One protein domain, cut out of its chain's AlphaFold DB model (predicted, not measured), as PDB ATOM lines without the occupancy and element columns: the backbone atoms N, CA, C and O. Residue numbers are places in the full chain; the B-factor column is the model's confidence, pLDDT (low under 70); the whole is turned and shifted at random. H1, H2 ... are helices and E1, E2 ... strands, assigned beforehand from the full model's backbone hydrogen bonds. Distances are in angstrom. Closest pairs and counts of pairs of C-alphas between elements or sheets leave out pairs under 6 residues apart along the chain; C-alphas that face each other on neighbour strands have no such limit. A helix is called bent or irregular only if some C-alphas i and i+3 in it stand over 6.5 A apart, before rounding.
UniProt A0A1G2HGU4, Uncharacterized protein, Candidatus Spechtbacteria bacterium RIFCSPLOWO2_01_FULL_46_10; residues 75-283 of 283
ATOM      1  N   GLU A  75      23.802   6.982 -20.378       97.31
ATOM      2  CA  GLU A  75      23.645   8.324 -19.830       97.31
ATOM      3  C   GLU A  75      24.883   8.675 -19.008       97.31
ATOM      4  O   GLU A  75      25.364   7.865 -18.210       97.31
ATOM      5  N   GLN A  76      25.402   9.881 -19.210       97.38
ATOM      6  CA  GLN A  76      26.528  10.408 -18.457       97.38
ATOM      7  C   GLN A  76      26.273  11.877 -18.130       97.38
ATOM      8  O   GLN A  76      26.333  12.743 -18.995       97.38
ATOM      9  N   GLU A  77      26.018  12.166 -16.861       96.88
ATOM     10  CA  GLU A  77      25.828  13.539 -16.405       96.88
ATOM     11  C   GLU A  77      27.117  14.365 -16.530       96.88
ATOM     12  O   GLU A  77      28.211  13.902 -16.190       96.88
ATOM     13  N   VAL A  78      26.972  15.610 -16.988       97.31
ATOM     14  CA  VAL A  78      28.052  16.596 -17.074       97.31
ATOM     15  C   VAL A  78      27.829  17.662 -16.009       97.31
ATOM     16  O   VAL A  78      26.810  18.351 -16.021       97.31
ATOM     17  N   LEU A  79      28.792  17.818 -15.100       97.06
ATOM     18  CA  LEU A  79      28.728  18.806 -14.025       97.06
ATOM     19  C   LEU A  79      29.440  20.097 -14.405       97.06
ATOM     20  O   LEU A  79      30.589  20.074 -14.843       97.06
ATOM     21  N   VAL A  80      28.766  21.230 -14.203       97.12
ATOM     22  CA  VAL A  80      29.322  22.559 -14.477       97.12
ATOM     23  C   VAL A  80      29.154  23.479 -13.273       97.12
ATOM     24  O   VAL A  80      28.077  23.605 -12.696       97.12
ATOM     25  N   ALA A  81      30.234  24.153 -12.881       95.88
ATOM     26  CA  ALA A  81      30.240  24.983 -11.675       95.88
ATOM     27  C   ALA A  81      29.362  26.244 -11.791       95.88
ATOM     28  O   ALA A  81      28.897  26.781 -10.786       95.88
ATOM     29  N   ASN A  82      29.187  26.766 -13.009       95.62
ATOM     30  CA  ASN A  82      28.430  27.981 -13.306       95.62
ATOM     31  C   ASN A  82      28.125  28.089 -14.818       95.62
ATOM     32  O   ASN A  82      28.506  27.227 -15.604       95.62
ATOM     33  N   LEU A  83      27.452  29.176 -15.210       95.75
ATOM     34  CA  LEU A  83      26.993  29.451 -16.579       95.75
ATOM     35  C   LEU A  83      27.988  30.238 -17.449       95.75
ATOM     36  O   LEU A  83      27.614  30.719 -18.521       95.75
ATOM     37  N   LEU A  84      29.231  30.432 -16.994       96.25
ATOM     38  CA  LEU A  84      30.240  31.136 -17.783       96.25
ATOM     39  C   LEU A  84      30.619  30.304 -19.009       96.25
ATOM     40  O   LEU A  84      30.829  29.094 -18.913       96.25
ATOM     41  N   SER A  85      30.801  30.981 -20.145       95.62
ATOM     42  CA  SER A  85      31.199  30.341 -21.404       95.62
ATOM     43  C   SER A  85      32.459  29.485 -21.253       95.62
ATOM     44  O   SER A  85      32.489  28.343 -21.694       95.62
ATOM     45  N   SER A  86      33.461  29.978 -20.518       96.12
ATOM     46  CA  SER A  86      34.699  29.241 -20.239       96.12
ATOM     47  C   SER A  86      34.479  27.938 -19.465       96.12
ATOM     48  O   SER A  86      35.234  26.991 -19.644       96.12
ATOM     49  N   THR A  87      33.467  27.880 -18.595       96.88
ATOM     50  CA  THR A  87      33.152  26.674 -17.817       96.88
ATOM     51  C   THR A  87      32.462  25.630 -18.688       96.88
ATOM     52  O   THR A  87      32.824  24.459 -18.616       96.88
ATOM     53  N   LEU A  88      31.535  26.039 -19.560       96.81
ATOM     54  CA  LEU A  88      30.929  25.115 -20.524       96.81
ATOM     55  C   LEU A  88      31.936  24.637 -21.576       96.81
ATOM     56  O   LEU A  88      31.936  23.462 -21.922       96.81
ATOM     57  N   GLN A  89      32.822  25.516 -22.049       95.69
ATOM     58  CA  GLN A  89      33.904  25.133 -22.961       95.69
ATOM     59  C   GLN A  89      34.847  24.114 -22.316       95.69
ATOM     60  O   GLN A  89      35.155  23.112 -22.948       95.69
ATOM     61  N   ALA A  90      35.224  24.308 -21.047       96.06
ATOM     62  CA  ALA A  90      36.023  23.326 -20.316       96.06
ATOM     63  C   ALA A  90      35.312  21.965 -20.209       96.06
ATOM     64  O   ALA A  90      35.946  20.933 -20.389       96.06
ATOM     65  N   ALA A  91      33.991  21.950 -19.998       96.94
ATOM     66  CA  ALA A  91      33.224  20.705 -19.991       96.94
ATOM     67  C   ALA A  91      33.200  20.013 -21.370       96.94
ATOM     68  O   ALA A  91      33.308  18.789 -21.446       96.94
ATOM     69  N   LEU A  92      33.101  20.777 -22.467       96.06
ATOM     70  CA  LEU A  92      33.234  20.238 -23.828       96.06
ATOM     71  C   LEU A  92      34.650  19.701 -24.096       96.06
ATOM     72  O   LEU A  92      34.795  18.644 -24.711       96.06
ATOM     73  N   ASP A  93      35.687  20.380 -23.604       94.75
ATOM     74  CA  ASP A  93      37.076  19.918 -23.698       94.75
ATOM     75  C   ASP A  93      37.306  18.633 -22.881       94.75
ATOM     76  O   ASP A  93      38.011  17.727 -23.331       94.75
ATOM     77  N   ASP A  94      36.659  18.496 -21.723       95.88
ATOM     78  CA  ASP A  94      36.696  17.264 -20.933       95.88
ATOM     79  C   ASP A  94      36.021  16.107 -21.683       95.88
ATOM     80  O   ASP A  94      36.577  15.008 -21.728       95.88
ATOM     81  N   ILE A  95      34.865  16.335 -22.322       95.88
ATOM     82  CA  ILE A  95      34.195  15.344 -23.192       95.88
ATOM     83  C   ILE A  95      35.132  14.927 -24.329       95.88
ATOM     84  O   ILE A  95      35.314  13.740 -24.580       95.88
ATOM     85  N   LYS A  96      35.792  15.884 -24.986       94.12
ATOM     86  CA  LYS A  96      36.731  15.626 -26.089       94.12
ATOM     87  C   LYS A  96      37.829  14.607 -25.735       94.12
ATOM     88  O   LYS A  96      38.285  13.887 -26.620       94.12
ATOM     89  N   THR A  97      38.275  14.552 -24.479       92.38
ATOM     90  CA  THR A  97      39.399  13.690 -24.046       92.38
ATOM     91  C   THR A  97      38.989  12.305 -23.541       92.38
ATOM     92  O   THR A  97      39.854  11.487 -23.219       92.38
ATOM     93  N   GLN A  98      37.689  12.031 -23.456       94.88
ATOM     94  CA  GLN A  98      37.167  10.774 -22.932       94.88
ATOM     95  C   GLN A  98      37.059   9.692 -24.009       94.88
ATOM     96  O   GLN A  98      36.878   9.966 -25.194       94.88
ATOM     97  N   ASN A  99      37.136   8.434 -23.567       93.94
ATOM     98  CA  ASN A  99      36.912   7.273 -24.421       93.94
ATOM     99  C   ASN A  99      35.439   6.878 -24.358       93.94
ATOM    100  O   ASN A  99      34.951   6.472 -23.300       93.94
ATOM    101  N   TYR A 100      34.759   6.952 -25.496       96.19
ATOM    102  CA  TYR A 100      33.370   6.531 -25.632       96.19
ATOM    103  C   TYR A 100      33.287   5.207 -26.390       96.19
ATOM    104  O   TYR A 100      34.082   4.991 -27.303       96.19
ATOM    105  N   PRO A 101      32.342   4.320 -26.038       96.62
ATOM    106  CA  PRO A 101      32.114   3.099 -26.800       96.62
ATOM    107  C   PRO A 101      31.796   3.387 -28.277       96.62
ATOM    108  O   PRO A 101      30.971   4.248 -28.585       96.62
ATOM    109  N   GLU A 102      32.429   2.640 -29.178       95.88
ATOM    110  CA  GLU A 102      32.284   2.793 -30.630       95.88
ATOM    111  C   GLU A 102      30.845   2.564 -31.103       95.88
ATOM    112  O   GLU A 102      30.171   1.612 -30.697       95.88
ATOM    113  N   GLY A 103      30.364   3.434 -31.988       94.81
ATOM    114  CA  GLY A 103      29.024   3.347 -32.563       94.81
ATOM    115  C   GLY A 103      27.894   3.701 -31.588       94.81
ATOM    116  O   GLY A 103      26.724   3.473 -31.906       94.81
ATOM    117  N   LYS A 104      28.211   4.216 -30.393       96.94
ATOM    118  CA  LYS A 104      27.236   4.456 -29.318       96.94
ATOM    119  C   LYS A 104      26.889   5.927 -29.159       96.94
ATOM    120  O   LYS A 104      27.723   6.801 -29.382       96.94
ATOM    121  N   ILE A 105      25.640   6.176 -28.766       98.25
ATOM    122  CA  ILE A 105      25.107   7.493 -28.414       98.25
ATOM    123  C   ILE A 105      24.997   7.568 -26.897       98.25
ATOM    124  O   ILE A 105      24.318   6.751 -26.269       98.25
ATOM    125  N   ILE A 106      25.649   8.570 -26.323       98.56
ATOM    126  CA  ILE A 106      25.653   8.838 -24.891       98.56
ATOM    127  C   ILE A 106      24.937  10.166 -24.664       98.56
ATOM    128  O   ILE A 106      25.354  11.191 -25.203       98.56
ATOM    129  N   TYR A 107      23.861  10.146 -23.882       98.50
ATOM    130  CA  TYR A 107      23.138  11.349 -23.468       98.50
ATOM    131  C   TYR A 107      23.905  12.076 -22.360       98.50
ATOM    132  O   TYR A 107      24.341  11.445 -21.395       98.50
ATOM    133  N   LEU A 108      24.067  13.393 -22.509       98.31
ATOM    134  CA  LEU A 108      24.908  14.234 -21.657       98.31
ATOM    135  C   LEU A 108      24.117  15.326 -20.915       98.31
ATOM    136  O   LEU A 108      24.356  16.511 -21.163       98.31
ATOM    137  N   PRO A 109      23.172  14.992 -20.017       97.94
ATOM    138  CA  PRO A 109      22.440  16.017 -19.281       97.94
ATOM    139  C   PRO A 109      23.420  16.909 -18.509       97.94
ATOM    140  O   PRO A 109      24.248  16.422 -17.735       97.94
ATOM    141  N   VAL A 110      23.341  18.224 -18.734       97.62
ATOM    142  CA  VAL A 110      24.267  19.190 -18.130       97.62
ATOM    143  C   VAL A 110      23.641  19.768 -16.870       97.62
ATOM    144  O   VAL A 110      22.617  20.450 -16.943       97.62
ATOM    145  N   ARG A 111      24.259  19.508 -15.718       97.06
ATOM    146  CA  ARG A 111      23.786  19.923 -14.397       97.06
ATOM    147  C   ARG A 111      24.709  20.966 -13.775       97.06
ATOM    148  O   ARG A 111      25.929  20.829 -13.799       97.06
ATOM    149  N   LEU A 112      24.120  21.985 -13.156       95.81
ATOM    150  CA  LEU A 112      24.844  22.927 -12.309       95.81
ATOM    151  C   LEU A 112      25.243  22.265 -10.983       95.81
ATOM    152  O   LEU A 112      24.434  21.602 -10.332       95.81
ATOM    153  N   GLU A 113      26.489  22.475 -10.556       94.50
ATOM    154  CA  GLU A 113      26.970  22.000  -9.249       94.50
ATOM    155  C   GLU A 113      26.193  22.636  -8.091       94.50
ATOM    156  O   GLU A 113      25.978  22.005  -7.054       94.50
ATOM    157  N   GLN A 114      25.775  23.891  -8.268       89.31
ATOM    158  CA  GLN A 114      24.960  24.602  -7.295       89.31
ATOM    159  C   GLN A 114      23.514  24.119  -7.374       89.31
ATOM    160  O   GLN A 114      22.919  24.061  -8.449       89.31
ATOM    161  N   LEU A 115      22.948  23.807  -6.212       86.19
ATOM    162  CA  LEU A 115      21.527  23.520  -6.074       86.19
ATOM    163  C   LEU A 115      20.717  24.817  -6.166       86.19
ATOM    164  O   LEU A 115      21.210  25.905  -5.848       86.19
ATOM    165  N   THR A 116      19.451  24.703  -6.559       85.06
ATOM    166  CA  THR A 116      18.498  25.812  -6.475       85.06
ATOM    167  C   THR A 116      18.301  26.248  -5.019       85.06
ATOM    168  O   THR A 116      18.698  25.565  -4.074       85.06
ATOM    169  N   SER A 117      17.612  27.373  -4.797       82.94
ATOM    170  CA  SER A 117      17.222  27.790  -3.440       82.94
ATOM    171  C   SER A 117      16.330  26.770  -2.717       82.94
ATOM    172  O   SER A 117      16.238  26.822  -1.495       82.94
ATOM    173  N   ALA A 118      15.697  25.854  -3.458       86.25
ATOM    174  CA  ALA A 118      14.918  24.741  -2.921       86.25
ATOM    175  C   ALA A 118      15.768  23.485  -2.637       86.25
ATOM    176  O   ALA A 118      15.235  22.482  -2.179       86.25
ATOM    177  N   GLY A 119      17.082  23.523  -2.892       86.75
ATOM    178  CA  GLY A 119      17.964  22.364  -2.743       86.75
ATOM    179  C   GLY A 119      17.877  21.372  -3.906       86.75
ATOM    180  O   GLY A 119      18.347  20.246  -3.779       86.75
ATOM    181  N   GLU A 120      17.298  21.771  -5.039       87.81
ATOM    182  CA  GLU A 120      17.092  20.881  -6.182       87.81
ATOM    183  C   GLU A 120      18.240  20.990  -7.203       87.81
ATOM    184  O   GLU A 120      18.762  22.085  -7.437       87.81
ATOM    185  N   PRO A 121      18.632  19.882  -7.852       90.56
ATOM    186  CA  PRO A 121      19.423  19.872  -9.073       90.56
ATOM    187  C   PRO A 121      18.869  20.814 -10.137       90.56
ATOM    188  O   PRO A 121      17.689  20.756 -10.477       90.56
ATOM    189  N   GLN A 122      19.738  21.633 -10.723       94.00
ATOM    190  CA  GLN A 122      19.376  22.476 -11.854       94.00
ATOM    191  C   GLN A 122      20.069  21.979 -13.122       94.00
ATOM    192  O   GLN A 122      21.284  22.113 -13.267       94.00
ATOM    193  N   PHE A 123      19.295  21.426 -14.053       96.31
ATOM    194  CA  PHE A 123      19.775  21.086 -15.391       96.31
ATOM    195  C   PHE A 123      19.636  22.283 -16.334       96.31
ATOM    196  O   PHE A 123      18.721  23.099 -16.199       96.31
ATOM    197  N   LEU A 124      20.559  22.404 -17.286       97.19
ATOM    198  CA  LEU A 124      20.511  23.467 -18.284       97.19
ATOM    199  C   LEU A 124      19.373  23.225 -19.278       97.19
ATOM    200  O   LEU A 124      19.140  22.101 -19.715       97.19
ATOM    201  N   SER A 125      18.700  24.304 -19.675       97.56
ATOM    202  CA  SER A 125      17.816  24.305 -20.840       97.56
ATOM    203  C   SER A 125      18.608  24.558 -22.124       97.56
ATOM    204  O   SER A 125      19.724  25.086 -22.075       97.56
ATOM    205  N   ALA A 126      18.005  24.264 -23.280       97.50
ATOM    206  CA  ALA A 126      18.599  24.540 -24.592       97.50
ATOM    207  C   ALA A 126      19.038  26.006 -24.728       97.50
ATOM    208  O   ALA A 126      20.147  26.299 -25.171       97.50
ATOM    209  N   GLN A 127      18.178  26.932 -24.289       97.50
ATOM    210  CA  GLN A 127      18.441  28.366 -24.343       97.50
ATOM    211  C   GLN A 127      19.661  28.756 -23.520       97.50
ATOM    212  O   GLN A 127      20.534  29.465 -24.021       97.50
ATOM    213  N   ILE A 128      19.739  28.293 -22.272       97.25
ATOM    214  CA  ILE A 128      20.863  28.624 -21.394       97.25
ATOM    215  C   ILE A 128      22.151  28.019 -21.957       97.25
ATOM    216  O   ILE A 128      23.147  28.721 -22.067       97.25
ATOM    217  N   PHE A 129      22.122  26.753 -22.376       97.75
ATOM    218  CA  PHE A 129      23.297  26.076 -22.923       97.75
ATOM    219  C   PHE A 129      23.851  26.780 -24.173       97.75
ATOM    220  O   PHE A 129      25.031  27.130 -24.207       97.75
ATOM    221  N   LEU A 130      23.001  27.037 -25.176       97.12
ATOM    222  CA  LEU A 130      23.423  27.672 -26.428       97.12
ATOM    223  C   LEU A 130      23.891  29.117 -26.204       97.12
ATOM    224  O   LEU A 130      24.963  29.492 -26.678       97.12
ATOM    225  N   SER A 131      23.142  29.911 -25.431       96.75
ATOM    226  CA  SER A 131      23.509  31.312 -25.170       96.75
ATOM    227  C   SER A 131      24.787  31.447 -24.338       96.75
ATOM    228  O   SER A 131      25.620  32.300 -24.643       96.75
ATOM    229  N   SER A 132      25.010  30.581 -23.343       96.88
ATOM    230  CA  SER A 132      26.257  30.563 -22.567       96.88
ATOM    231  C   SER A 132      27.470  30.161 -23.409       96.88
ATOM    232  O   SER A 132      28.574  30.645 -23.156       96.88
ATOM    233  N   LEU A 133      27.294  29.323 -24.433       96.31
ATOM    234  CA  LEU A 133      28.345  29.024 -25.414       96.31
ATOM    235  C   LEU A 133      28.540  30.138 -26.455       96.31
ATOM    236  O   LEU A 133      29.467  30.052 -27.253       96.31
ATOM    237  N   GLY A 134      27.714  31.187 -26.437       95.88
ATOM    238  CA  GLY A 134      27.757  32.256 -27.434       95.88
ATOM    239  C   GLY A 134      27.265  31.813 -28.813       95.88
ATOM    240  O   GLY A 134      27.632  32.436 -29.806       95.88
ATOM    241  N   ILE A 135      26.466  30.743 -28.885       94.94
ATOM    242  CA  ILE A 135      25.862  30.264 -30.130       94.94
ATOM    243  C   ILE A 135      24.666  31.153 -30.459       94.94
ATOM    244  O   ILE A 135      23.713  31.245 -29.677       94.94
ATOM    245  N   ASN A 136      24.704  31.775 -31.633       94.31
ATOM    246  CA  ASN A 136      23.600  32.577 -32.136       94.31
ATOM    247  C   ASN A 136      22.514  31.642 -32.690       94.31
ATOM    248  O   ASN A 136      22.732  30.861 -33.621       94.31
ATOM    249  N   ALA A 137      21.340  31.688 -32.066       94.06
ATOM    250  CA  ALA A 137      20.172  30.914 -32.466       94.06
ATOM    251  C   ALA A 137      19.274  31.716 -33.431       94.06
ATOM    252  O   ALA A 137      19.234  32.940 -33.321       94.06
ATOM    253  N   PRO A 138      18.533  31.044 -34.335       94.12
ATOM    254  CA  PRO A 138      17.470  31.637 -35.131       94.12
ATOM    255  C   PRO A 138      16.483  32.426 -34.282       94.12
ATOM    256  O   PRO A 138      16.164  32.034 -33.152       94.12
ATOM    257  N   ASP A 139      15.933  33.482 -34.873       92.81
ATOM    258  CA  ASP A 139      14.846  34.227 -34.256       92.81
ATOM    259  C   ASP A 139      13.667  33.284 -34.000       92.81
ATOM    260  O   ASP A 139      13.284  32.493 -34.864       92.81
ATOM    261  N   ASN A 140      13.065  33.399 -32.821       95.19
ATOM    262  CA  ASN A 140      11.941  32.583 -32.363       95.19
ATOM    263  C   ASN A 140      12.252  31.096 -32.089       95.19
ATOM    264  O   ASN A 140      11.329  30.320 -31.827       95.19
ATOM    265  N   LEU A 141      13.523  30.662 -32.128       96.56
ATOM    266  CA  LEU A 141      13.860  29.256 -31.867       96.56
ATOM    267  C   LEU A 141      13.342  28.801 -30.495       96.56
ATOM    268  O   LEU A 141      12.719  27.748 -30.390       96.56
ATOM    269  N   PHE A 142      13.605  29.574 -29.440       97.44
ATOM    270  CA  PHE A 142      13.290  29.180 -28.060       97.44
ATOM    271  C   PHE A 142      11.787  29.256 -27.745       97.44
ATOM    272  O   PHE A 142      11.280  28.552 -26.865       97.44
ATOM    273  N   GLU A 143      11.049  30.058 -28.505       97.50
ATOM    274  CA  GLU A 143       9.594  30.080 -28.544       97.50
ATOM    275  C   GLU A 143       9.047  28.807 -29.201       97.50
ATOM    276  O   GLU A 143       8.082  28.243 -28.683       97.50
ATOM    277  N   ALA A 144       9.700  28.300 -30.249       97.81
ATOM    278  CA  ALA A 144       9.266  27.121 -30.998       97.81
ATOM    279  C   ALA A 144       9.653  25.771 -30.368       97.81
ATOM    280  O   ALA A 144       8.957  24.787 -30.604       97.81
ATOM    281  N   ILE A 145      10.718  25.691 -29.558       98.06
ATOM    282  CA  ILE A 145      11.201  24.418 -28.981       98.06
ATOM    283  C   ILE A 145      10.879  24.246 -27.492       98.06
ATOM    284  O   ILE A 145      10.727  25.214 -26.738       98.06
ATOM    285  N   ASN A 146      10.811  22.991 -27.049       97.81
ATOM    286  CA  ASN A 146      10.811  22.625 -25.639       97.81
ATOM    287  C   ASN A 146      12.134  23.055 -24.972       97.81
ATOM    288  O   ASN A 146      13.194  23.003 -25.597       97.81
ATOM    289  N   PRO A 147      12.106  23.474 -23.691       96.50
ATOM    290  CA  PRO A 147      13.323  23.874 -22.983       96.50
ATOM    291  C   PRO A 147      14.263  22.690 -22.716       96.50
ATOM    292  O   PRO A 147      15.476  22.889 -22.627       96.50
ATOM    293  N   VAL A 148      13.707  21.479 -22.579       96.19
ATOM    294  CA  VAL A 148      14.467  20.229 -22.485       96.19
ATOM    295  C   VAL A 148      15.043  19.908 -23.858       96.19
ATOM    296  O   VAL A 148      14.343  19.957 -24.867       96.19
ATOM    297  N   PHE A 149      16.323  19.568 -23.875       97.88
ATOM    298  CA  PHE A 149      17.054  19.166 -25.066       97.88
ATOM    299  C   PHE A 149      17.961  17.991 -24.740       97.88
ATOM    300  O   PHE A 149      18.250  17.724 -23.574       97.88
ATOM    301  N   MET A 150      18.421  17.304 -25.778       98.19
ATOM    302  CA  MET A 150      19.301  16.154 -25.634       98.19
ATOM    303  C   MET A 150      20.670  16.475 -26.244       98.19
ATOM    304  O   MET A 150      20.888  16.215 -27.430       98.19
ATOM    305  N   PRO A 151      21.603  17.060 -25.473       98.44
ATOM    306  CA  PRO A 151      23.010  17.022 -25.838       98.44
ATOM    307  C   PRO A 151      23.502  15.579 -25.785       98.44
ATOM    308  O   PRO A 151      23.187  14.829 -24.859       98.44
ATOM    309  N   TYR A 152      24.275  15.178 -26.780       98.69
ATOM    310  CA  TYR A 152      24.807  13.831 -26.844       98.69
ATOM    311  C   TYR A 152      26.218  13.818 -27.413       98.69
ATOM    312  O   TYR A 152      26.647  14.734 -28.118       98.69
ATOM    313  N   VAL A 153      26.930  12.738 -27.125       98.50
ATOM    314  CA  VAL A 153      28.190  12.413 -27.779       98.50
ATOM    315  C   VAL A 153      28.075  11.064 -28.468       98.50
ATOM    316  O   VAL A 153      27.490  10.114 -27.945       98.50
ATOM    317  N   TYR A 154      28.606  11.013 -29.681       98.12
ATOM    318  CA  TYR A 154      28.777   9.806 -30.464       98.12
ATOM    319  C   TYR A 154      30.232   9.349 -30.368       98.12
ATOM    320  O   TYR A 154      31.145  10.132 -30.659       98.12
ATOM    321  N   GLY A 155      30.435   8.095 -29.960       97.25
ATOM    322  CA  GLY A 155      31.727   7.423 -30.060       97.25
ATOM    323  C   GLY A 155      31.950   6.954 -31.503       97.25
ATOM    324  O   GLY A 155      31.207   6.076 -31.942       97.25
ATOM    325  N   PRO A 156      32.901   7.530 -32.260       93.69
ATOM    326  CA  PRO A 156      33.187   7.097 -33.632       93.69
ATOM    327  C   PRO A 156      33.675   5.648 -33.679       93.69
ATOM    328  O   PRO A 156      34.186   5.142 -32.680       93.69
ATOM    329  N   GLY A 157      33.489   4.988 -34.822       92.62
ATOM    330  CA  GLY A 157      33.952   3.622 -35.054       92.62
ATOM    331  C   GLY A 157      35.295   3.566 -35.784       92.62
ATOM    332  O   GLY A 157      35.914   4.588 -36.106       92.62
ATOM    333  N   ASP A 158      35.729   2.342 -36.089       93.44
ATOM    334  CA  ASP A 158      36.938   2.063 -36.876       93.44
ATOM    335  C   ASP A 158      36.922   2.767 -38.248       93.44
ATOM    336  O   ASP A 158      37.974   3.083 -38.812       93.44
ATOM    337  N   GLU A 159      35.740   3.039 -38.812       92.50
ATOM    338  CA  GLU A 159      35.613   3.688 -40.112       92.50
ATOM    339  C   GLU A 159      36.084   5.148 -40.123       92.50
ATOM    340  O   GLU A 159      36.594   5.607 -41.149       92.50
ATOM    341  N   GLU A 160      35.929   5.900 -39.030       92.69
ATOM    342  CA  GLU A 160      36.485   7.250 -38.924       92.69
ATOM    343  C   GLU A 160      38.003   7.206 -38.804       92.69
ATOM    344  O   GLU A 160      38.682   7.992 -39.469       92.69
ATOM    345  N   GLN A 161      38.532   6.275 -38.005       92.38
ATOM    346  CA  GLN A 161      39.973   6.097 -37.865       92.38
ATOM    347  C   GLN A 161      40.606   5.752 -39.217       92.38
ATOM    348  O   GLN A 161      41.540   6.434 -39.644       92.38
ATOM    349  N   ALA A 162      40.044   4.780 -39.941       93.62
ATOM    350  CA  ALA A 162      40.518   4.398 -41.268       93.62
ATOM    351  C   ALA A 162      40.524   5.589 -42.244       93.62
ATOM    352  O   ALA A 162      41.511   5.808 -42.945       93.62
ATOM    353  N   ARG A 163      39.473   6.426 -42.246       92.19
ATOM    354  CA  ARG A 163      39.425   7.636 -43.093       92.19
ATOM    355  C   ARG A 163      40.493   8.668 -42.728       92.19
ATOM    356  O   ARG A 163      40.986   9.363 -43.617       92.19
ATOM    357  N   CYS A 164      40.827   8.811 -41.449       91.81
ATOM    358  CA  CYS A 164      41.892   9.711 -41.005       91.81
ATOM    359  C   CYS A 164      43.272   9.198 -41.417       91.81
ATOM    360  O   CYS A 164      44.083   9.973 -41.927       91.81
ATOM    361  N   GLU A 165      43.512   7.895 -41.271       92.81
ATOM    362  CA  GLU A 165      44.751   7.240 -41.697       92.81
ATOM    363  C   GLU A 165      44.939   7.319 -43.222       92.81
ATOM    364  O   GLU A 165      46.017   7.689 -43.690       92.81
ATOM    365  N   GLU A 166      43.884   7.071 -44.006       93.69
ATOM    366  CA  GLU A 166      43.887   7.227 -45.470       93.69
ATOM    367  C   GLU A 166      44.178   8.671 -45.909       93.69
ATOM    368  O   GLU A 166      44.823   8.897 -46.936       93.69
ATOM    369  N   ALA A 167      43.735   9.652 -45.119       90.12
ATOM    370  CA  ALA A 167      44.012  11.069 -45.331       90.12
ATOM    371  C   ALA A 167      45.374  11.525 -44.767       90.12
ATOM    372  O   ALA A 167      45.704  12.706 -44.880       90.12
ATOM    373  N   ALA A 168      46.161  10.614 -44.177       92.81
ATOM    374  CA  ALA A 168      47.424  10.897 -43.491       92.81
ATOM    375  C   ALA A 168      47.302  11.965 -42.381       92.81
ATOM    376  O   ALA A 168      48.196  12.795 -42.200       92.81
ATOM    377  N   ILE A 169      46.188  11.955 -41.641       88.81
ATOM    378  CA  ILE A 169      45.942  12.841 -40.497       88.81
ATOM    379  C   ILE A 169      46.316  12.098 -39.208       88.81
ATOM    380  O   ILE A 169      45.639  11.156 -38.811       88.81
ATOM    381  N   GLU A 170      47.380  12.548 -38.539       87.62
ATOM    382  CA  GLU A 170      47.872  11.951 -37.280       87.62
ATOM    383  C   GLU A 170      47.175  12.501 -36.020       87.62
ATOM    384  O   GLU A 170      47.419  12.029 -34.912       87.62
ATOM    385  N   ASP A 171      46.331  13.526 -36.168       87.25
ATOM    386  CA  ASP A 171      45.608  14.139 -35.055       87.25
ATOM    387  C   ASP A 171      44.516  13.180 -34.535       87.25
ATOM    388  O   ASP A 171      43.577  12.877 -35.279       87.25
ATOM    389  N   PRO A 172      44.567  12.729 -33.265       87.31
ATOM    390  CA  PRO A 172      43.572  11.810 -32.715       87.31
ATOM    391  C   PRO A 172      42.164  12.419 -32.647       87.31
ATOM    392  O   PRO A 172      41.177  11.688 -32.621       87.31
ATOM    393  N   THR A 173      42.027  13.749 -32.679       90.12
ATOM    394  CA  THR A 173      40.713  14.407 -32.760       90.12
ATOM    395  C   THR A 173      40.033  14.194 -34.119       90.12
ATOM    396  O   THR A 173      38.805  14.318 -34.226       90.12
ATOM    397  N   CYS A 174      40.791  13.771 -35.142       90.56
ATOM    398  CA  CYS A 174      40.252  13.337 -36.427       90.56
ATOM    399  C   CYS A 174      39.333  12.120 -36.287       90.56
ATOM    400  O   CYS A 174      38.369  12.014 -37.025       90.56
ATOM    401  N   TYR A 175      39.519  11.244 -35.312       92.81
ATOM    402  CA  TYR A 175      38.595  10.133 -35.054       92.81
ATOM    403  C   TYR A 175      38.172  10.115 -33.582       92.81
ATOM    404  O   TYR A 175      37.906   9.073 -33.002       92.81
ATOM    405  N   GLY A 176      38.116  11.303 -32.971       94.19
ATOM    406  CA  GLY A 176      37.637  11.507 -31.609       94.19
ATOM    407  C   GLY A 176      36.114  11.666 -31.521       94.19
ATOM    408  O   GLY A 176      35.431  11.750 -32.549       94.19
ATOM    409  N   PRO A 177      35.567  11.764 -30.297       96.88
ATOM    410  CA  PRO A 177      34.132  11.906 -30.062       96.88
ATOM    411  C   PRO A 177      33.484  13.032 -30.874       96.88
ATOM    412  O   PRO A 177      34.109  14.047 -31.204       96.88
ATOM    413  N   ARG A 178      32.197  12.855 -31.188       96.81
ATOM    414  CA  ARG A 178      31.406  13.814 -31.972       96.81
ATOM    415  C   ARG A 178      30.202  14.277 -31.177       96.81
ATOM    416  O   ARG A 178      29.323  13.483 -30.858       96.81
ATOM    417  N   PHE A 179      30.159  15.569 -30.879       97.88
ATOM    418  CA  PHE A 179      29.042  16.184 -30.177       97.88
ATOM    419  C   PHE A 179      27.839  16.372 -31.102       97.88
ATOM    420  O   PHE A 179      27.996  16.636 -32.303       97.88
ATOM    421  N   GLY A 180      26.645  16.280 -30.539       98.19
ATOM    422  CA  GLY A 180      25.409  16.644 -31.206       98.19
ATOM    423  C   GLY A 180      24.344  17.099 -30.219       98.19
ATOM    424  O   GLY A 180      24.496  16.991 -29.004       98.19
ATOM    425  N   LEU A 181      23.268  17.646 -30.767       98.25
ATOM    426  CA  LEU A 181      22.112  18.162 -30.054       98.25
ATOM    427  C   LEU A 181      20.846  17.660 -30.744       98.25
ATOM    428  O   LEU A 181      20.754  17.695 -31.973       98.25
ATOM    429  N   VAL A 182      19.852  17.266 -29.954       98.44
ATOM    430  CA  VAL A 182      18.474  17.094 -30.423       98.44
ATOM    431  C   VAL A 182      17.592  18.112 -29.715       98.44
ATOM    432  O   VAL A 182      17.612  18.214 -28.485       98.44
ATOM    433  N   LEU A 183      16.836  18.875 -30.498       98.19
ATOM    434  CA  LEU A 183      15.842  19.842 -30.035       98.19
ATOM    435  C   LEU A 183      14.465  19.356 -30.477       98.19
ATOM    436  O   LEU A 183      14.326  18.887 -31.601       98.19
ATOM    437  N   GLN A 184      13.456  19.496 -29.623       98.12
ATOM    438  CA  GLN A 184      12.085  19.092 -29.931       98.12
ATOM    439  C   GLN A 184      11.177  20.318 -30.011       98.12
ATOM    440  O   GLN A 184      11.239  21.174 -29.129       98.12
ATOM    441  N   ALA A 185      10.332  20.404 -31.037       98.00
ATOM    442  CA  ALA A 185       9.303  21.433 -31.140       98.00
ATOM    443  C   ALA A 185       8.292  21.328 -29.992       98.00
ATOM    444  O   ALA A 185       7.970  20.239 -29.512       98.00
ATOM    445  N   LYS A 186       7.742  22.473 -29.591       98.00
ATOM    446  CA  LYS A 186       6.484  22.511 -28.847       98.00
ATOM    447  C   LYS A 186       5.352  22.040 -29.758       98.00
ATOM    448  O   LYS A 186       5.414  22.218 -30.972       98.00
ATOM    449  N   GLU A 187       4.307  21.497 -29.145       97.00
ATOM    450  CA  GLU A 187       3.086  21.114 -29.853       97.00
ATOM    451  C   GLU A 187       2.546  22.295 -30.679       97.00
ATOM    452  O   GLU A 187       2.333  23.390 -30.147       97.00
ATOM    453  N   GLY A 188       2.339  22.069 -31.977       97.19
ATOM    454  CA  GLY A 188       1.836  23.063 -32.928       97.19
ATOM    455  C   GLY A 188       2.909  23.938 -33.585       97.19
ATOM    456  O   GLY A 188       2.554  24.799 -34.389       97.19
ATOM    457  N   MET A 189       4.192  23.737 -33.263       97.62
ATOM    458  CA  MET A 189       5.330  24.488 -33.823       97.62
ATOM    459  C   MET A 189       6.177  23.651 -34.801       97.62
ATOM    460  O   MET A 189       7.235  24.094 -35.249       97.62
ATOM    461  N   GLU A 190       5.745  22.434 -35.137       96.19
ATOM    462  CA  GLU A 190       6.498  21.476 -35.957       96.19
ATOM    463  C   GLU A 190       6.782  22.018 -37.365       96.19
ATOM    464  O   GLU A 190       7.907  21.924 -37.864       96.19
ATOM    465  N   ASP A 191       5.786  22.667 -37.972       95.50
ATOM    466  CA  ASP A 191       5.878  23.241 -39.320       95.50
ATOM    467  C   ASP A 191       6.864  24.425 -39.404       95.50
ATOM    468  O   ASP A 191       7.302  24.798 -40.498       95.50
ATOM    469  N   GLU A 192       7.254  25.014 -38.268       95.50
ATOM    470  CA  GLU A 192       8.221  26.115 -38.218       95.50
ATOM    471  C   GLU A 192       9.677  25.628 -38.245       95.50
ATOM    472  O   GLU A 192      10.576  26.367 -38.673       95.50
ATOM    473  N   LEU A 193       9.935  24.376 -37.843       94.31
ATOM    474  CA  LEU A 193      11.295  23.848 -37.692       94.31
ATOM    475  C   LEU A 193      12.138  23.918 -38.975       94.31
ATOM    476  O   LEU A 193      13.298  24.330 -38.880       94.31
ATOM    477  N   PRO A 194      11.628  23.580 -40.180       93.19
ATOM    478  CA  PRO A 194      12.427  23.683 -41.402       93.19
ATOM    479  C   PRO A 194      12.894  25.115 -41.687       93.19
ATOM    480  O   PRO A 194      14.027  25.322 -42.136       93.19
ATOM    481  N   ALA A 195      12.043  26.109 -41.406       93.06
ATOM    482  CA  ALA A 195      12.379  27.515 -41.584       93.06
ATOM    483  C   ALA A 195      13.427  27.960 -40.554       93.06
ATOM    484  O   ALA A 195      14.438  28.548 -40.943       93.06
ATOM    485  N   LEU A 196      13.253  27.611 -39.277       92.69
ATOM    486  CA  LEU A 196      14.217  27.908 -38.212       92.69
ATOM    487  C   LEU A 196      15.582  27.262 -38.482       92.69
ATOM    488  O   LEU A 196      16.606  27.943 -38.482       92.69
ATOM    489  N   ALA A 197      15.606  25.974 -38.832       89.62
ATOM    490  CA  ALA A 197      16.836  25.268 -39.186       89.62
ATOM    491  C   ALA A 197      17.531  25.886 -40.413       89.62
ATOM    492  O   ALA A 197      18.758  25.877 -40.513       89.62
ATOM    493  N   SER A 198      16.770  26.457 -41.356       87.56
ATOM    494  CA  SER A 198      17.347  27.160 -42.504       87.56
ATOM    495  C   SER A 198      18.041  28.471 -42.137       87.56
ATOM    496  O   SER A 198      19.008  28.828 -42.806       87.56
ATOM    497  N   GLN A 199      17.615  29.145 -41.065       90.25
ATOM    498  CA  GLN A 199      18.247  30.385 -40.612       90.25
ATOM    499  C   GLN A 199      19.656  30.132 -40.077       90.25
ATOM    500  O   GLN A 199      20.559  30.880 -40.430       90.25
ATOM    501  N   TRP A 200      19.901  29.033 -39.350       85.56
ATOM    502  CA  TRP A 200      21.269  28.656 -38.954       85.56
ATOM    503  C   TRP A 200      22.216  28.501 -40.142       85.56
ATOM    504  O   TRP A 200      23.408  28.758 -40.013       85.56
ATOM    505  N   ARG A 201      21.692  28.126 -41.314       81.62
ATOM    506  CA  ARG A 201      22.490  28.030 -42.541       81.62
ATOM    507  C   ARG A 201      22.829  29.383 -43.163       81.62
ATOM    508  O   ARG A 201      23.703  29.443 -44.021       81.62
ATOM    509  N   ALA A 202      22.111  30.432 -42.776       78.81
ATOM    510  CA  ALA A 202      22.275  31.796 -43.263       78.81
ATOM    511  C   ALA A 202      22.993  32.714 -42.257       78.81
ATOM    512  O   ALA A 202      23.299  33.853 -42.600       78.81
ATOM    513  N   LEU A 203      23.240  32.244 -41.030       71.31
ATOM    514  CA  LEU A 203      23.963  32.992 -40.006       71.31
ATOM    515  C   LEU A 203      25.472  32.852 -40.225       71.31
ATOM    516  O   LEU A 203      26.063  31.820 -39.900       71.31
ATOM    517  N   ASP A 204      26.092  33.917 -40.734       72.31
ATOM    518  CA  ASP A 204      27.552  34.026 -40.882       72.31
ATOM    519  C   ASP A 204      28.287  33.948 -39.525       72.31
ATOM    520  O   ASP A 204      29.471  33.623 -39.481       72.31
ATOM    521  N   ASP A 205      27.589  34.216 -38.417       80.94
ATOM    522  CA  ASP A 205      28.108  34.273 -37.048       80.94
ATOM    523  C   ASP A 205      27.396  33.298 -36.094       80.94
ATOM    524  O   ASP A 205      27.288  33.556 -34.898       80.94
ATOM    525  N   SER A 206      26.892  32.163 -36.593       84.62
ATOM    526  CA  SER A 206      26.172  31.194 -35.747       84.62
ATOM    527  C   SER A 206      26.985  30.663 -34.551       84.62
ATOM    528  O   SER A 206      26.398  30.239 -33.557       84.62
ATOM    529  N   ASN A 207      28.321  30.687 -34.635       89.62
ATOM    530  CA  ASN A 207      29.270  30.122 -33.668       89.62
ATOM    531  C   ASN A 207      29.050  28.623 -33.366       89.62
ATOM    532  O   ASN A 207      29.483  28.113 -32.324       89.62
ATOM    533  N   LEU A 208      28.371  27.893 -34.258       89.38
ATOM    534  CA  LEU A 208      28.060  26.467 -34.097       89.38
ATOM    535  C   LEU A 208      29.310  25.577 -34.102       89.38
ATOM    536  O   LEU A 208      29.289  24.477 -33.549       89.38
ATOM    537  N   GLU A 209      30.423  26.057 -34.649       88.69
ATOM    538  CA  GLU A 209      31.738  25.422 -34.560       88.69
ATOM    539  C   GLU A 209      32.249  25.277 -33.125       88.69
ATOM    540  O   GLU A 209      33.097  24.426 -32.861       88.69
ATOM    541  N   THR A 210      31.686  26.023 -32.170       92.12
ATOM    542  CA  THR A 210      31.955  25.836 -30.735       92.12
ATOM    543  C   THR A 210      31.617  24.416 -30.274       92.12
ATOM    544  O   THR A 210      32.267  23.897 -29.366       92.12
ATOM    545  N   LEU A 211      30.650  23.758 -30.927       94.06
ATOM    546  CA  LEU A 211      30.252  22.378 -30.637       94.06
ATOM    547  C   LEU A 211      31.255  21.339 -31.162       94.06
ATOM    548  O   LEU A 211      31.212  20.181 -30.751       94.06
ATOM    549  N   VAL A 212      32.144  21.716 -32.085       93.38
ATOM    550  CA  VAL A 212      33.111  20.796 -32.691       93.38
ATOM    551  C   VAL A 212      34.211  20.465 -31.680       93.38
ATOM    552  O   VAL A 212      34.962  21.336 -31.239       93.38
ATOM    553  N   LEU A 213      34.328  19.178 -31.343       92.19
ATOM    554  CA  LEU A 213      35.273  18.648 -30.350       92.19
ATOM    555  C   LEU A 213      36.684  18.380 -30.911       92.19
ATOM    556  O   LEU A 213      37.424  17.564 -30.369       92.19
ATOM    557  N   SER A 214      37.074  19.040 -32.000       85.81
ATOM    558  CA  SER A 214      38.426  18.954 -32.565       85.81
ATOM    559  C   SER A 214      39.205  20.246 -32.372       85.81
ATOM    560  O   SER A 214      38.621  21.316 -32.212       85.81
ATOM    561  N   ASP A 215      40.534  20.158 -32.409       78.56
ATOM    562  CA  ASP A 215      41.406  21.336 -32.273       78.56
ATOM    563  C   ASP A 215      41.418  22.205 -33.538       78.56
ATOM    564  O   ASP A 215      41.625  23.416 -33.486       78.56
ATOM    565  N   THR A 216      41.100  21.607 -34.682       68.38
ATOM    566  CA  THR A 216      40.859  22.296 -35.951       68.38
ATOM    567  C   THR A 216      39.382  22.688 -36.058       68.38
ATOM    568  O   THR A 216      38.581  21.985 -36.671       68.38
ATOM    569  N   LYS A 217      39.008  23.812 -35.429       64.00
ATOM    570  CA  LYS A 217      37.635  24.370 -35.455       64.00
ATOM    571  C   LYS A 217      37.370  25.334 -36.619       64.00
ATOM    572  O   LYS A 217      36.342  25.999 -36.641       64.00
ATOM    573  N   GLU A 218      38.283  25.445 -37.580       63.81
ATOM    574  CA  GLU A 218      38.156  26.434 -38.652       63.81
ATOM    575  C   GLU A 218      37.020  26.065 -39.612       63.81
ATOM    576  O   GLU A 218      37.161  25.184 -40.458       63.81
ATOM    577  N   VAL A 219      35.880  26.747 -39.498       63.22
ATOM    578  CA  VAL A 219      34.863  26.739 -40.554       63.22
ATOM    579  C   VAL A 219      35.496  27.383 -41.793       63.22
ATOM    580  O   VAL A 219      36.132  28.434 -41.669       63.22
ATOM    581  N   PRO A 220      35.356  26.792 -42.994       65.12
ATOM    582  CA  PRO A 220      35.805  27.441 -44.220       65.12
ATOM    583  C   PRO A 220      35.252  28.868 -44.302       65.12
ATOM    584  O   PRO A 220      34.074  29.076 -44.038       65.12
ATOM    585  N   SER A 221      36.068  29.843 -44.713       57.25
ATOM    586  CA  SER A 221      35.692  31.271 -44.740       57.25
ATOM    587  C   SER A 221      34.477  31.610 -45.618       57.25
ATOM    588  O   SER A 221      33.932  32.703 -45.518       57.25
ATOM    589  N   ALA A 222      34.058  30.681 -46.480       65.56
ATOM    590  CA  ALA A 222      32.803  30.718 -47.217       65.56
ATOM    591  C   ALA A 222      32.153  29.325 -47.138       65.56
ATOM    592  O   ALA A 222      32.346  28.504 -48.045       65.56
ATOM    593  N   PRO A 223      31.443  29.002 -46.045       69.12
ATOM    594  CA  PRO A 223      30.866  27.681 -45.884       69.12
ATOM    595  C   PRO A 223      29.712  27.498 -46.876       69.12
ATOM    596  O   PRO A 223      28.703  28.194 -46.827       69.12
ATOM    597  N   SER A 224      29.846  26.542 -47.795       76.00
ATOM    598  CA  SER A 224      28.744  26.137 -48.668       76.00
ATOM    599  C   SER A 224      28.043  24.918 -48.078       76.00
ATOM    600  O   SER A 224      28.638  23.835 -48.001       76.00
ATOM    601  N   PHE A 225      26.775  25.069 -47.698       83.62
ATOM    602  CA  PHE A 225      25.958  23.931 -47.293       83.62
ATOM    603  C   PHE A 225      25.704  23.003 -48.480       83.62
ATOM    604  O   PHE A 225      25.177  23.407 -49.514       83.62
ATOM    605  N   ASN A 226      26.044  21.737 -48.291       88.69
ATOM    606  CA  ASN A 226      25.642  20.641 -49.154       88.69
ATOM    607  C   ASN A 226      24.381  19.983 -48.585       88.69
ATOM    608  O   ASN A 226      24.031  20.194 -47.424       88.69
ATOM    609  N   SER A 227      23.722  19.150 -49.385       90.81
ATOM    610  CA  SER A 227      22.585  18.338 -48.946       90.81
ATOM    611  C   SER A 227      22.758  16.880 -49.357       90.81
ATOM    612  O   SER A 227      23.252  16.599 -50.449       90.81
ATOM    613  N   ALA A 228      22.308  15.959 -48.512       90.31
ATOM    614  CA  ALA A 228      22.187  14.534 -48.808       90.31
ATOM    615  C   ALA A 228      20.813  14.018 -48.361       90.31
ATOM    616  O   ALA A 228      20.207  14.585 -47.455       90.31
ATOM    617  N   GLN A 229      20.328  12.948 -48.993       91.62
ATOM    618  CA  GLN A 229      19.138  12.229 -48.536       91.62
ATOM    619  C   GLN A 229      19.560  11.026 -47.695       91.62
ATOM    620  O   GLN A 229      20.447  10.275 -48.101       91.62
ATOM    621  N   PHE A 230      18.916  10.844 -46.548       90.62
ATOM    622  CA  PHE A 230      19.112   9.716 -45.645       90.62
ATOM    623  C   PHE A 230      17.808   8.918 -45.525       90.62
ATOM    624  O   PHE A 230      16.808   9.460 -45.072       90.62
ATOM    625  N   SER A 231      17.802   7.644 -45.923       85.94
ATOM    626  CA  SER A 231      16.595   6.789 -45.951       85.94
ATOM    627  C   SER A 231      16.544   5.743 -44.827       85.94
ATOM    628  O   SER A 231      15.860   4.730 -44.968       85.94
ATOM    629  N   GLY A 232      17.280   5.957 -43.730       81.38
ATOM    630  CA  GLY A 232      17.489   4.932 -42.701       81.38
ATOM    631  C   GLY A 232      18.442   3.820 -43.157       81.38
ATOM    632  O   GLY A 232      18.715   3.663 -44.351       81.38
ATOM    633  N   LEU A 233      18.963   3.038 -42.209       78.12
ATOM    634  CA  LEU A 233      19.862   1.914 -42.512       78.12
ATOM    635  C   LEU A 233      19.130   0.715 -43.141       78.12
ATOM    636  O   LEU A 233      19.746  -0.076 -43.853       78.12
ATOM    637  N   ASP A 234      17.819   0.593 -42.917       77.88
ATOM    638  CA  ASP A 234      16.962  -0.452 -43.497       77.88
ATOM    639  C   ASP A 234      16.410  -0.104 -44.897       77.88
ATOM    640  O   ASP A 234      15.867  -0.973 -45.589       77.88
ATOM    641  N   GLY A 235      16.555   1.155 -45.327       74.25
ATOM    642  CA  GLY A 235      16.068   1.671 -46.606       74.25
ATOM    643  C   GLY A 235      14.542   1.714 -46.757       74.25
ATOM    644  O   GLY A 235      14.063   1.928 -47.872       74.25
ATOM    645  N   GLN A 236      13.773   1.486 -45.688       72.38
ATOM    646  CA  GLN A 236      12.301   1.464 -45.721       72.38
ATOM    647  C   GLN A 236      11.673   2.786 -45.258       72.38
ATOM    648  O   GLN A 236      10.474   2.999 -45.444       72.38
ATOM    649  N   LYS A 237      12.469   3.670 -44.652       79.75
ATOM    650  CA  LYS A 237      12.001   4.906 -44.017       79.75
ATOM    651  C   LYS A 237      11.918   6.067 -45.009       79.75
ATOM    652  O   LYS A 237      12.609   6.094 -46.034       79.75
ATOM    653  N   GLN A 238      11.062   7.043 -44.698       82.75
ATOM    654  CA  GLN A 238      10.959   8.266 -45.494       82.75
ATOM    655  C   GLN A 238      12.321   8.977 -45.538       82.75
ATOM    656  O   GLN A 238      12.956   9.124 -44.493       82.75
ATOM    657  N   PRO A 239      12.791   9.412 -46.723       88.19
ATOM    658  CA  PRO A 239      14.058  10.117 -46.822       88.19
ATOM    659  C   PRO A 239      14.045  11.428 -46.027       88.19
ATOM    660  O   PRO A 239      13.199  12.292 -46.252       88.19
ATOM    661  N   VAL A 240      15.026  11.596 -45.145       93.12
ATOM    662  CA  VAL A 240      15.311  12.839 -44.425       93.12
ATOM    663  C   VAL A 240      16.408  13.592 -45.167       93.12
ATOM    664  O   VAL A 240      17.468  13.041 -45.474       93.12
ATOM    665  N   THR A 241      16.181  14.877 -45.442       94.00
ATOM    666  CA  THR A 241      17.217  15.739 -46.020       94.00
ATOM    667  C   THR A 241      18.164  16.223 -44.927       94.00
ATOM    668  O   THR A 241      17.757  16.929 -44.006       94.00
ATOM    669  N   VAL A 242      19.443  15.881 -45.066       94.12
ATOM    670  CA  VAL A 242      20.526  16.313 -44.179       94.12
ATOM    671  C   VAL A 242      21.335  17.397 -44.876       94.12
ATOM    672  O   VAL A 242      21.912  17.163 -45.942       94.12
ATOM    673  N   TYR A 243      21.399  18.578 -44.274       92.81
ATOM    674  CA  TYR A 243      22.252  19.677 -44.713       92.81
ATOM    675  C   TYR A 243      23.575  19.631 -43.965       92.81
ATOM    676  O   TYR A 243      23.580  19.400 -42.761       92.81
ATOM    677  N   TYR A 244      24.697  19.872 -44.642       91.62
ATOM    678  CA  TYR A 244      25.999  19.816 -43.983       91.62
ATOM    679  C   TYR A 244      27.050  20.754 -44.568       91.62
ATOM    680  O   TYR A 244      27.096  20.993 -45.777       91.62
ATOM    681  N   ILE A 245      27.956  21.211 -43.706       89.94
ATOM    682  CA  ILE A 245      29.234  21.827 -44.076       89.94
ATOM    683  C   ILE A 245      30.339  20.839 -43.711       89.94
ATOM    684  O   ILE A 245      30.394  20.365 -42.579       89.94
ATOM    685  N   ASN A 246      31.224  20.525 -44.658       88.00
ATOM    686  CA  ASN A 246      32.428  19.761 -44.333       88.00
ATOM    687  C   ASN A 246      33.417  20.688 -43.618       88.00
ATOM    688  O   ASN A 246      33.721  21.769 -44.126       88.00
ATOM    689  N   MET A 247      33.920  20.251 -42.469       86.94
ATOM    690  CA  MET A 247      35.007  20.934 -41.768       86.94
ATOM    691  C   MET A 247      36.361  20.478 -42.356       86.94
ATOM    692  O   MET A 247      36.392  19.525 -43.139       86.94
ATOM    693  N   PRO A 248      37.491  21.125 -42.013       83.94
ATOM    694  CA  PRO A 248      38.810  20.752 -42.535       83.94
ATOM    695  C   PRO A 248      39.215  19.303 -42.239       83.94
ATOM    696  O   PRO A 248      39.932  18.693 -43.031       83.94
ATOM    697  N   LEU A 249      38.738  18.737 -41.128       85.31
ATOM    698  CA  LEU A 249      38.890  17.314 -40.830       85.31
ATOM    699  C   LEU A 249      37.846  16.495 -41.595       85.31
ATOM    700  O   LEU A 249      36.649  16.749 -41.488       85.31
ATOM    701  N   SER A 250      38.299  15.470 -42.320       83.75
ATOM    702  CA  SER A 250      37.481  14.650 -43.234       83.75
ATOM    703  C   SER A 250      36.287  13.943 -42.575       83.75
ATOM    704  O   SER A 250      35.298  13.623 -43.237       83.75
ATOM    705  N   THR A 251      36.367  13.703 -41.272       89.88
ATOM    706  CA  THR A 251      35.356  13.038 -40.437       89.88
ATOM    707  C   THR A 251      34.484  14.020 -39.656       89.88
ATOM    708  O   THR A 251      33.546  13.604 -38.975       89.88
ATOM    709  N   THR A 252      34.780  15.316 -39.734       91.25
ATOM    710  CA  THR A 252      34.050  16.369 -39.037       91.25
ATOM    711  C   THR A 252      33.187  17.128 -40.033       91.25
ATOM    712  O   THR A 252      33.608  17.514 -41.124       91.25
ATOM    713  N   ALA A 253      31.940  17.362 -39.655       92.00
ATOM    714  CA  ALA A 253      31.017  18.162 -40.440       92.00
ATOM    715  C   ALA A 253      30.002  18.797 -39.504       92.00
ATOM    716  O   ALA A 253      29.584  18.152 -38.555       92.00
ATOM    717  N   LEU A 254      29.556  20.011 -39.788       92.19
ATOM    718  CA  LEU A 254      28.396  20.566 -39.104       92.19
ATOM    719  C   LEU A 254      27.147  20.157 -39.884       92.19
ATOM    720  O   LEU A 254      27.011  20.537 -41.045       92.19
ATOM    721  N   ASN A 255      26.275  19.356 -39.276       93.62
ATOM    722  CA  ASN A 255      25.106  18.756 -39.917       93.62
ATOM    723  C   ASN A 255      23.821  19.251 -39.262       93.62
ATOM    724  O   ASN A 255      23.769  19.375 -38.040       93.62
ATOM    725  N   PHE A 256      22.792  19.445 -40.081       93.38
ATOM    726  CA  PHE A 256      21.436  19.794 -39.679       93.38
ATOM    727  C   PHE A 256      20.444  18.890 -40.386       93.38
ATOM    728  O   PHE A 256      20.490  18.737 -41.609       93.38
ATOM    729  N   ALA A 257      19.502  18.354 -39.629       95.75
ATOM    730  CA  ALA A 257      18.349  17.664 -40.169       95.75
ATOM    731  C   ALA A 257      17.108  18.047 -39.367       95.75
ATOM    732  O   ALA A 257      17.189  18.284 -38.162       95.75
ATOM    733  N   VAL A 258      15.973  18.104 -40.054       96.12
ATOM    734  CA  VAL A 258      14.656  18.182 -39.423       96.12
ATOM    735  C   VAL A 258      13.942  16.880 -39.746       96.12
ATOM    736  O   VAL A 258      13.870  16.498 -40.916       96.12
ATOM    737  N   VAL A 259      13.475  16.189 -38.713       95.19
ATOM    738  CA  VAL A 259      12.742  14.924 -38.815       95.19
ATOM    739  C   VAL A 259      11.579  14.984 -37.834       95.19
ATOM    740  O   VAL A 259      11.781  15.212 -36.645       95.19
ATOM    741  N   ASP A 260      10.359  14.863 -38.354       93.31
ATOM    742  CA  ASP A 260       9.113  15.073 -37.609       93.31
ATOM    743  C   ASP A 260       9.116  16.394 -36.824       93.31
ATOM    744  O   ASP A 260       9.216  17.469 -37.415       93.31
ATOM    745  N   ASN A 261       9.039  16.323 -35.495       96.50
ATOM    746  CA  ASN A 261       9.073  17.465 -34.591       96.50
ATOM    747  C   ASN A 261      10.464  17.715 -33.984       96.50
ATOM    748  O   ASN A 261      10.563  18.376 -32.948       96.50
ATOM    749  N   LEU A 262      11.536  17.185 -34.583       97.75
ATOM    750  CA  LEU A 262      12.898  17.266 -34.058       97.75
ATOM    751  C   LEU A 262      13.844  18.021 -34.998       97.75
ATOM    752  O   LEU A 262      13.842  17.818 -36.213       97.75
ATOM    753  N   ILE A 263      14.728  18.830 -34.413       97.38
ATOM    754  CA  ILE A 263      15.953  19.310 -35.061       97.38
ATOM    755  C   ILE A 263      17.129  18.498 -34.521       97.38
ATOM    756  O   ILE A 263      17.361  18.465 -33.312       97.38
ATOM    757  N   VAL A 264      17.913  17.910 -35.423       97.62
ATOM    758  CA  VAL A 264      19.178  17.239 -35.110       97.62
ATOM    759  C   VAL A 264      20.335  18.094 -35.609       97.62
ATOM    760  O   VAL A 264      20.422  18.392 -36.803       97.62
ATOM    761  N   ILE A 265      21.240  18.451 -34.700       96.69
ATOM    762  CA  ILE A 265      22.510  19.124 -34.991       96.69
ATOM    763  C   ILE A 265      23.634  18.160 -34.625       96.69
ATOM    764  O   ILE A 265      23.655  17.646 -33.511       96.69
ATOM    765  N   ALA A 266      24.586  17.912 -35.521       96.88
ATOM    766  CA  ALA A 266      25.681  16.980 -35.241       96.88
ATOM    767  C   ALA A 266      27.003  17.429 -35.858       96.88
ATOM    768  O   ALA A 266      27.030  17.993 -36.951       96.88
ATOM    769  N   THR A 267      28.109  17.104 -35.188       95.62
ATOM    770  CA  THR A 267      29.474  17.468 -35.615       95.62
ATOM    771  C   THR A 267      30.180  16.391 -36.458       95.62
ATOM    772  O   THR A 267      31.352  16.532 -36.809       95.62
ATOM    773  N   SER A 268      29.465  15.334 -36.864       94.56
ATOM    774  CA  SER A 268      29.861  14.455 -37.974       94.56
ATOM    775  C   SER A 268      28.653  13.880 -38.714       94.56
ATOM    776  O   SER A 268      27.562  13.756 -38.153       94.56
ATOM    777  N   LYS A 269      28.861  13.491 -39.981       92.81
ATOM    778  CA  LYS A 269      27.829  12.825 -40.795       92.81
ATOM    779  C   LYS A 269      27.397  11.497 -40.180       92.81
ATOM    780  O   LYS A 269      26.206  11.236 -40.092       92.81
ATOM    781  N   ASN A 270      28.358  10.695 -39.720       93.31
ATOM    782  CA  ASN A 270      28.083   9.409 -39.084       93.31
ATOM    783  C   ASN A 270      27.266   9.593 -37.793       93.31
ATOM    784  O   ASN A 270      26.244   8.933 -37.631       93.31
ATOM    785  N   SER A 271      27.623  10.566 -36.944       96.12
ATOM    786  CA  SER A 271      26.845  10.921 -35.745       96.12
ATOM    787  C   SER A 271      25.408  11.327 -36.095       96.12
ATOM    788  O   SER A 271      24.460  10.850 -35.471       96.12
ATOM    789  N   SER A 272      25.229  12.151 -37.136       95.94
ATOM    790  CA  SER A 272      23.899  12.526 -37.632       95.94
ATOM    791  C   SER A 272      23.104  11.311 -38.112       95.94
ATOM    792  O   SER A 272      21.949  11.159 -37.733       95.94
ATOM    793  N   PHE A 273      23.709  10.428 -38.907       94.31
ATOM    794  CA  PHE A 273      23.031   9.256 -39.462       94.31
ATOM    795  C   PHE A 273      22.638   8.246 -38.387       94.31
ATOM    796  O   PHE A 273      21.526   7.734 -38.434       94.31
ATOM    797  N   VAL A 274      23.497   8.001 -37.395       95.00
ATOM    798  CA  VAL A 274      23.170   7.122 -36.263       95.00
ATOM    799  C   VAL A 274      22.008   7.693 -35.449       95.00
ATOM    800  O   VAL A 274      21.105   6.947 -35.077       95.00
ATOM    801  N   MET A 275      21.990   9.006 -35.198       97.06
ATOM    802  CA  MET A 275      20.883   9.647 -34.482       97.06
ATOM    803  C   MET A 275      19.575   9.600 -35.289       97.06
ATOM    804  O   MET A 275      18.531   9.231 -34.756       97.06
ATOM    805  N   LEU A 276      19.626   9.917 -36.584       96.19
ATOM    806  CA  LEU A 276      18.457   9.856 -37.464       96.19
ATOM    807  C   LEU A 276      17.911   8.433 -37.603       96.19
ATOM    808  O   LEU A 276      16.697   8.252 -37.622       96.19
ATOM    809  N   ASP A 277      18.777   7.419 -37.676       94.38
ATOM    810  CA  ASP A 277      18.332   6.027 -37.755       94.38
ATOM    811  C   ASP A 277      17.529   5.610 -36.517       94.38
ATOM    812  O   ASP A 277      16.489   4.960 -36.666       94.38
ATOM    813  N   ARG A 278      17.965   6.049 -35.325       94.38
ATOM    814  CA  ARG A 278      17.247   5.834 -34.059       94.38
ATOM    815  C   ARG A 278      15.896   6.515 -34.051       94.38
ATOM    816  O   ARG A 278      14.902   5.837 -33.832       94.38
ATOM    817  N   ILE A 279      15.855   7.811 -34.366       95.06
ATOM    818  CA  ILE A 279      14.605   8.582 -34.410       95.06
ATOM    819  C   ILE A 279      13.589   7.901 -35.329       95.06
ATOM    820  O   ILE A 279      12.435   7.719 -34.961       95.06
ATOM    821  N   LEU A 280      14.027   7.480 -36.516       92.12
ATOM    822  CA  LEU A 280      13.144   6.812 -37.465       92.12
ATOM    823  C   LEU A 280      12.801   5.369 -37.054       92.12
ATOM    824  O   LEU A 280      11.880   4.789 -37.614       92.12
ATOM    825  N   GLY A 281      13.595   4.734 -36.185       87.81
ATOM    826  CA  GLY A 281      13.404   3.349 -35.729       87.81
ATOM    827  C   GLY A 281      12.531   3.214 -34.483       87.81
ATOM    828  O   GLY A 281      12.082   2.112 -34.188       87.81
ATOM    829  N   GLU A 282      12.307   4.313 -33.766       76.00
ATOM    830  CA  GLU A 282      11.381   4.399 -32.631       76.00
ATOM    831  C   GLU A 282       9.920   4.650 -33.061       76.00
ATOM    832  O   GLU A 282       9.024   4.590 -32.218       76.00
ATOM    833  N   GLN A 283       9.680   4.903 -34.355       57.56
ATOM    834  CA  GLN A 283       8.350   5.056 -34.969       57.56
ATOM    835  C   GLN A 283       7.703   3.709 -35.298       57.56
ATOM    836  O   GLN A 283       6.471   3.593 -35.098       57.56
TER     837      GLN A 283
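Overview. This is residues 75 to 283 of the 283 residues of an uncharacterized protein of Candidatus Spechtbacteria bacterium RIFCSPLOWO2_01_FULL_46_10 (UniProt A0A1G2HGU4). One strongly twisted sheet of seven strands curls round the last helix, H8, while H6 and H2 pack on its opposite face. Past the E2 end of this sheet lies a small two-stranded sheet, E1 and E3, with H1 beside it, and the loop of residues 113 to 125 and the H4 and H5 pair lie far apart at the two ends of the longest axis. The printed part has 209 residues, with eight named helices and nine named strands in the order E1 H1 E2 E3 H2 H3 E4 H4 H5 E5 H6 H7 E6 E7 E8 E9 H8. The large sheet runs E2, E4, E5, E9, E8, E7, E6, all antiparallel, the small one is parallel, and the class is mixed, helices and strands. The whole is compact, with a radius of gyration of the C-alphas of 16.7 A and spans of 53 by 39 by 35 A.

Along the chain. E1, residues 78 to 80, begins at C-alpha 78 at (28.052, 16.596, -17.074). H1 is residues 85 to 96, 16.4 A long; E2 is 105 to 107 and runs on into E3, 110 to 112, across a break of 2 residues, at 23 degrees. H2 is residues 126 to 132 and H3 141 to 144. E4, residues 145 to 154, is 22.9 A long and bends by 74 degrees at residue 148. H4 is residues 158 to 166, 12.2 A, and H5 172 to 175. E5, residues 178 to 185, is 23.4 A long and starts at C-alpha 178 at (31.406, 13.814, -31.972). H6 is residues 190 to 200, 16.7 A, irregular but only just, with C-alphas 191 and 194 6.9 A apart; H7 is 208 to 211. E6 is residues 226 to 230, E7 240 to 246, 18.5 A, E8 253 to 259, 18.6 A, and E9 262 to 266. H8, residues 269 to 281, is 18.0 A long and ends at C-alpha 281 at (13.404, 3.349, -35.729).

Arrangement. In the large sheet E2 and E6 are edge strands. N 106 and O 153 of E2 and E4 are 2.9 A apart, N 150 and O 182 of E4 and E5 3.0 A, and N 263 and O 183 of E9 and E5 2.8 A, each within hydrogen-bond range. E6, E7, E8 and E9 form a meander, each strand the antiparallel neighbour of the one before, with hairpins E6 and E7, E7 and E8, E8 and E9; N 228 and O 242 are 2.9 A apart, N 243 and O 256 2.8 A, and N 264 and O 257 2.9 A. There are three layers, helices on both faces of the sheet: H8 on one face, H6 on the other. The closest C-alphas of H8 and E9 are those of Ser 272 and Ala 266, 5.4 A. H6 has a height over the sheet of 8.3 A and runs along the strands, at 4 degrees to E9 on the local plane. H2, on the same face as H6, lies over E4 at a height over the sheet of 10.0 A and stands up from the sheet. H1, H3 and H7 only graze the sheet. H3 and H6 only just touch, with 3 pairs of C-alphas within 8 A, the closest those of Leu 141 and Leu 196, 6.5 A. H4 and H5 are not on the sheet; they touch, the closest C-alphas being those of Gln 161 and Tyr 175, 5.1 A. In the parallel pair E1 and E3, N 111 and O 78 are 2.8 A apart. The closest C-alphas of E1 and H1 are those of Val 80 and Thr 87, 6.5 A. In H1, H2, H4 and H8 every O i to N i+4 pair is within hydrogen-bond range, in H6 4 of 7, and H3, H5 and H7 are too short for such a pair.

Size, cuts and confidence. The C-alphas farthest apart, Ala 118 and Glu 166, are 54.4 A apart. The printed part has no cut. The links E3 to H2 and H7 to E6 are long. The mean pLDDT of the printed part is 91.5, and residues 216 to 223 and residue 283 are under 70.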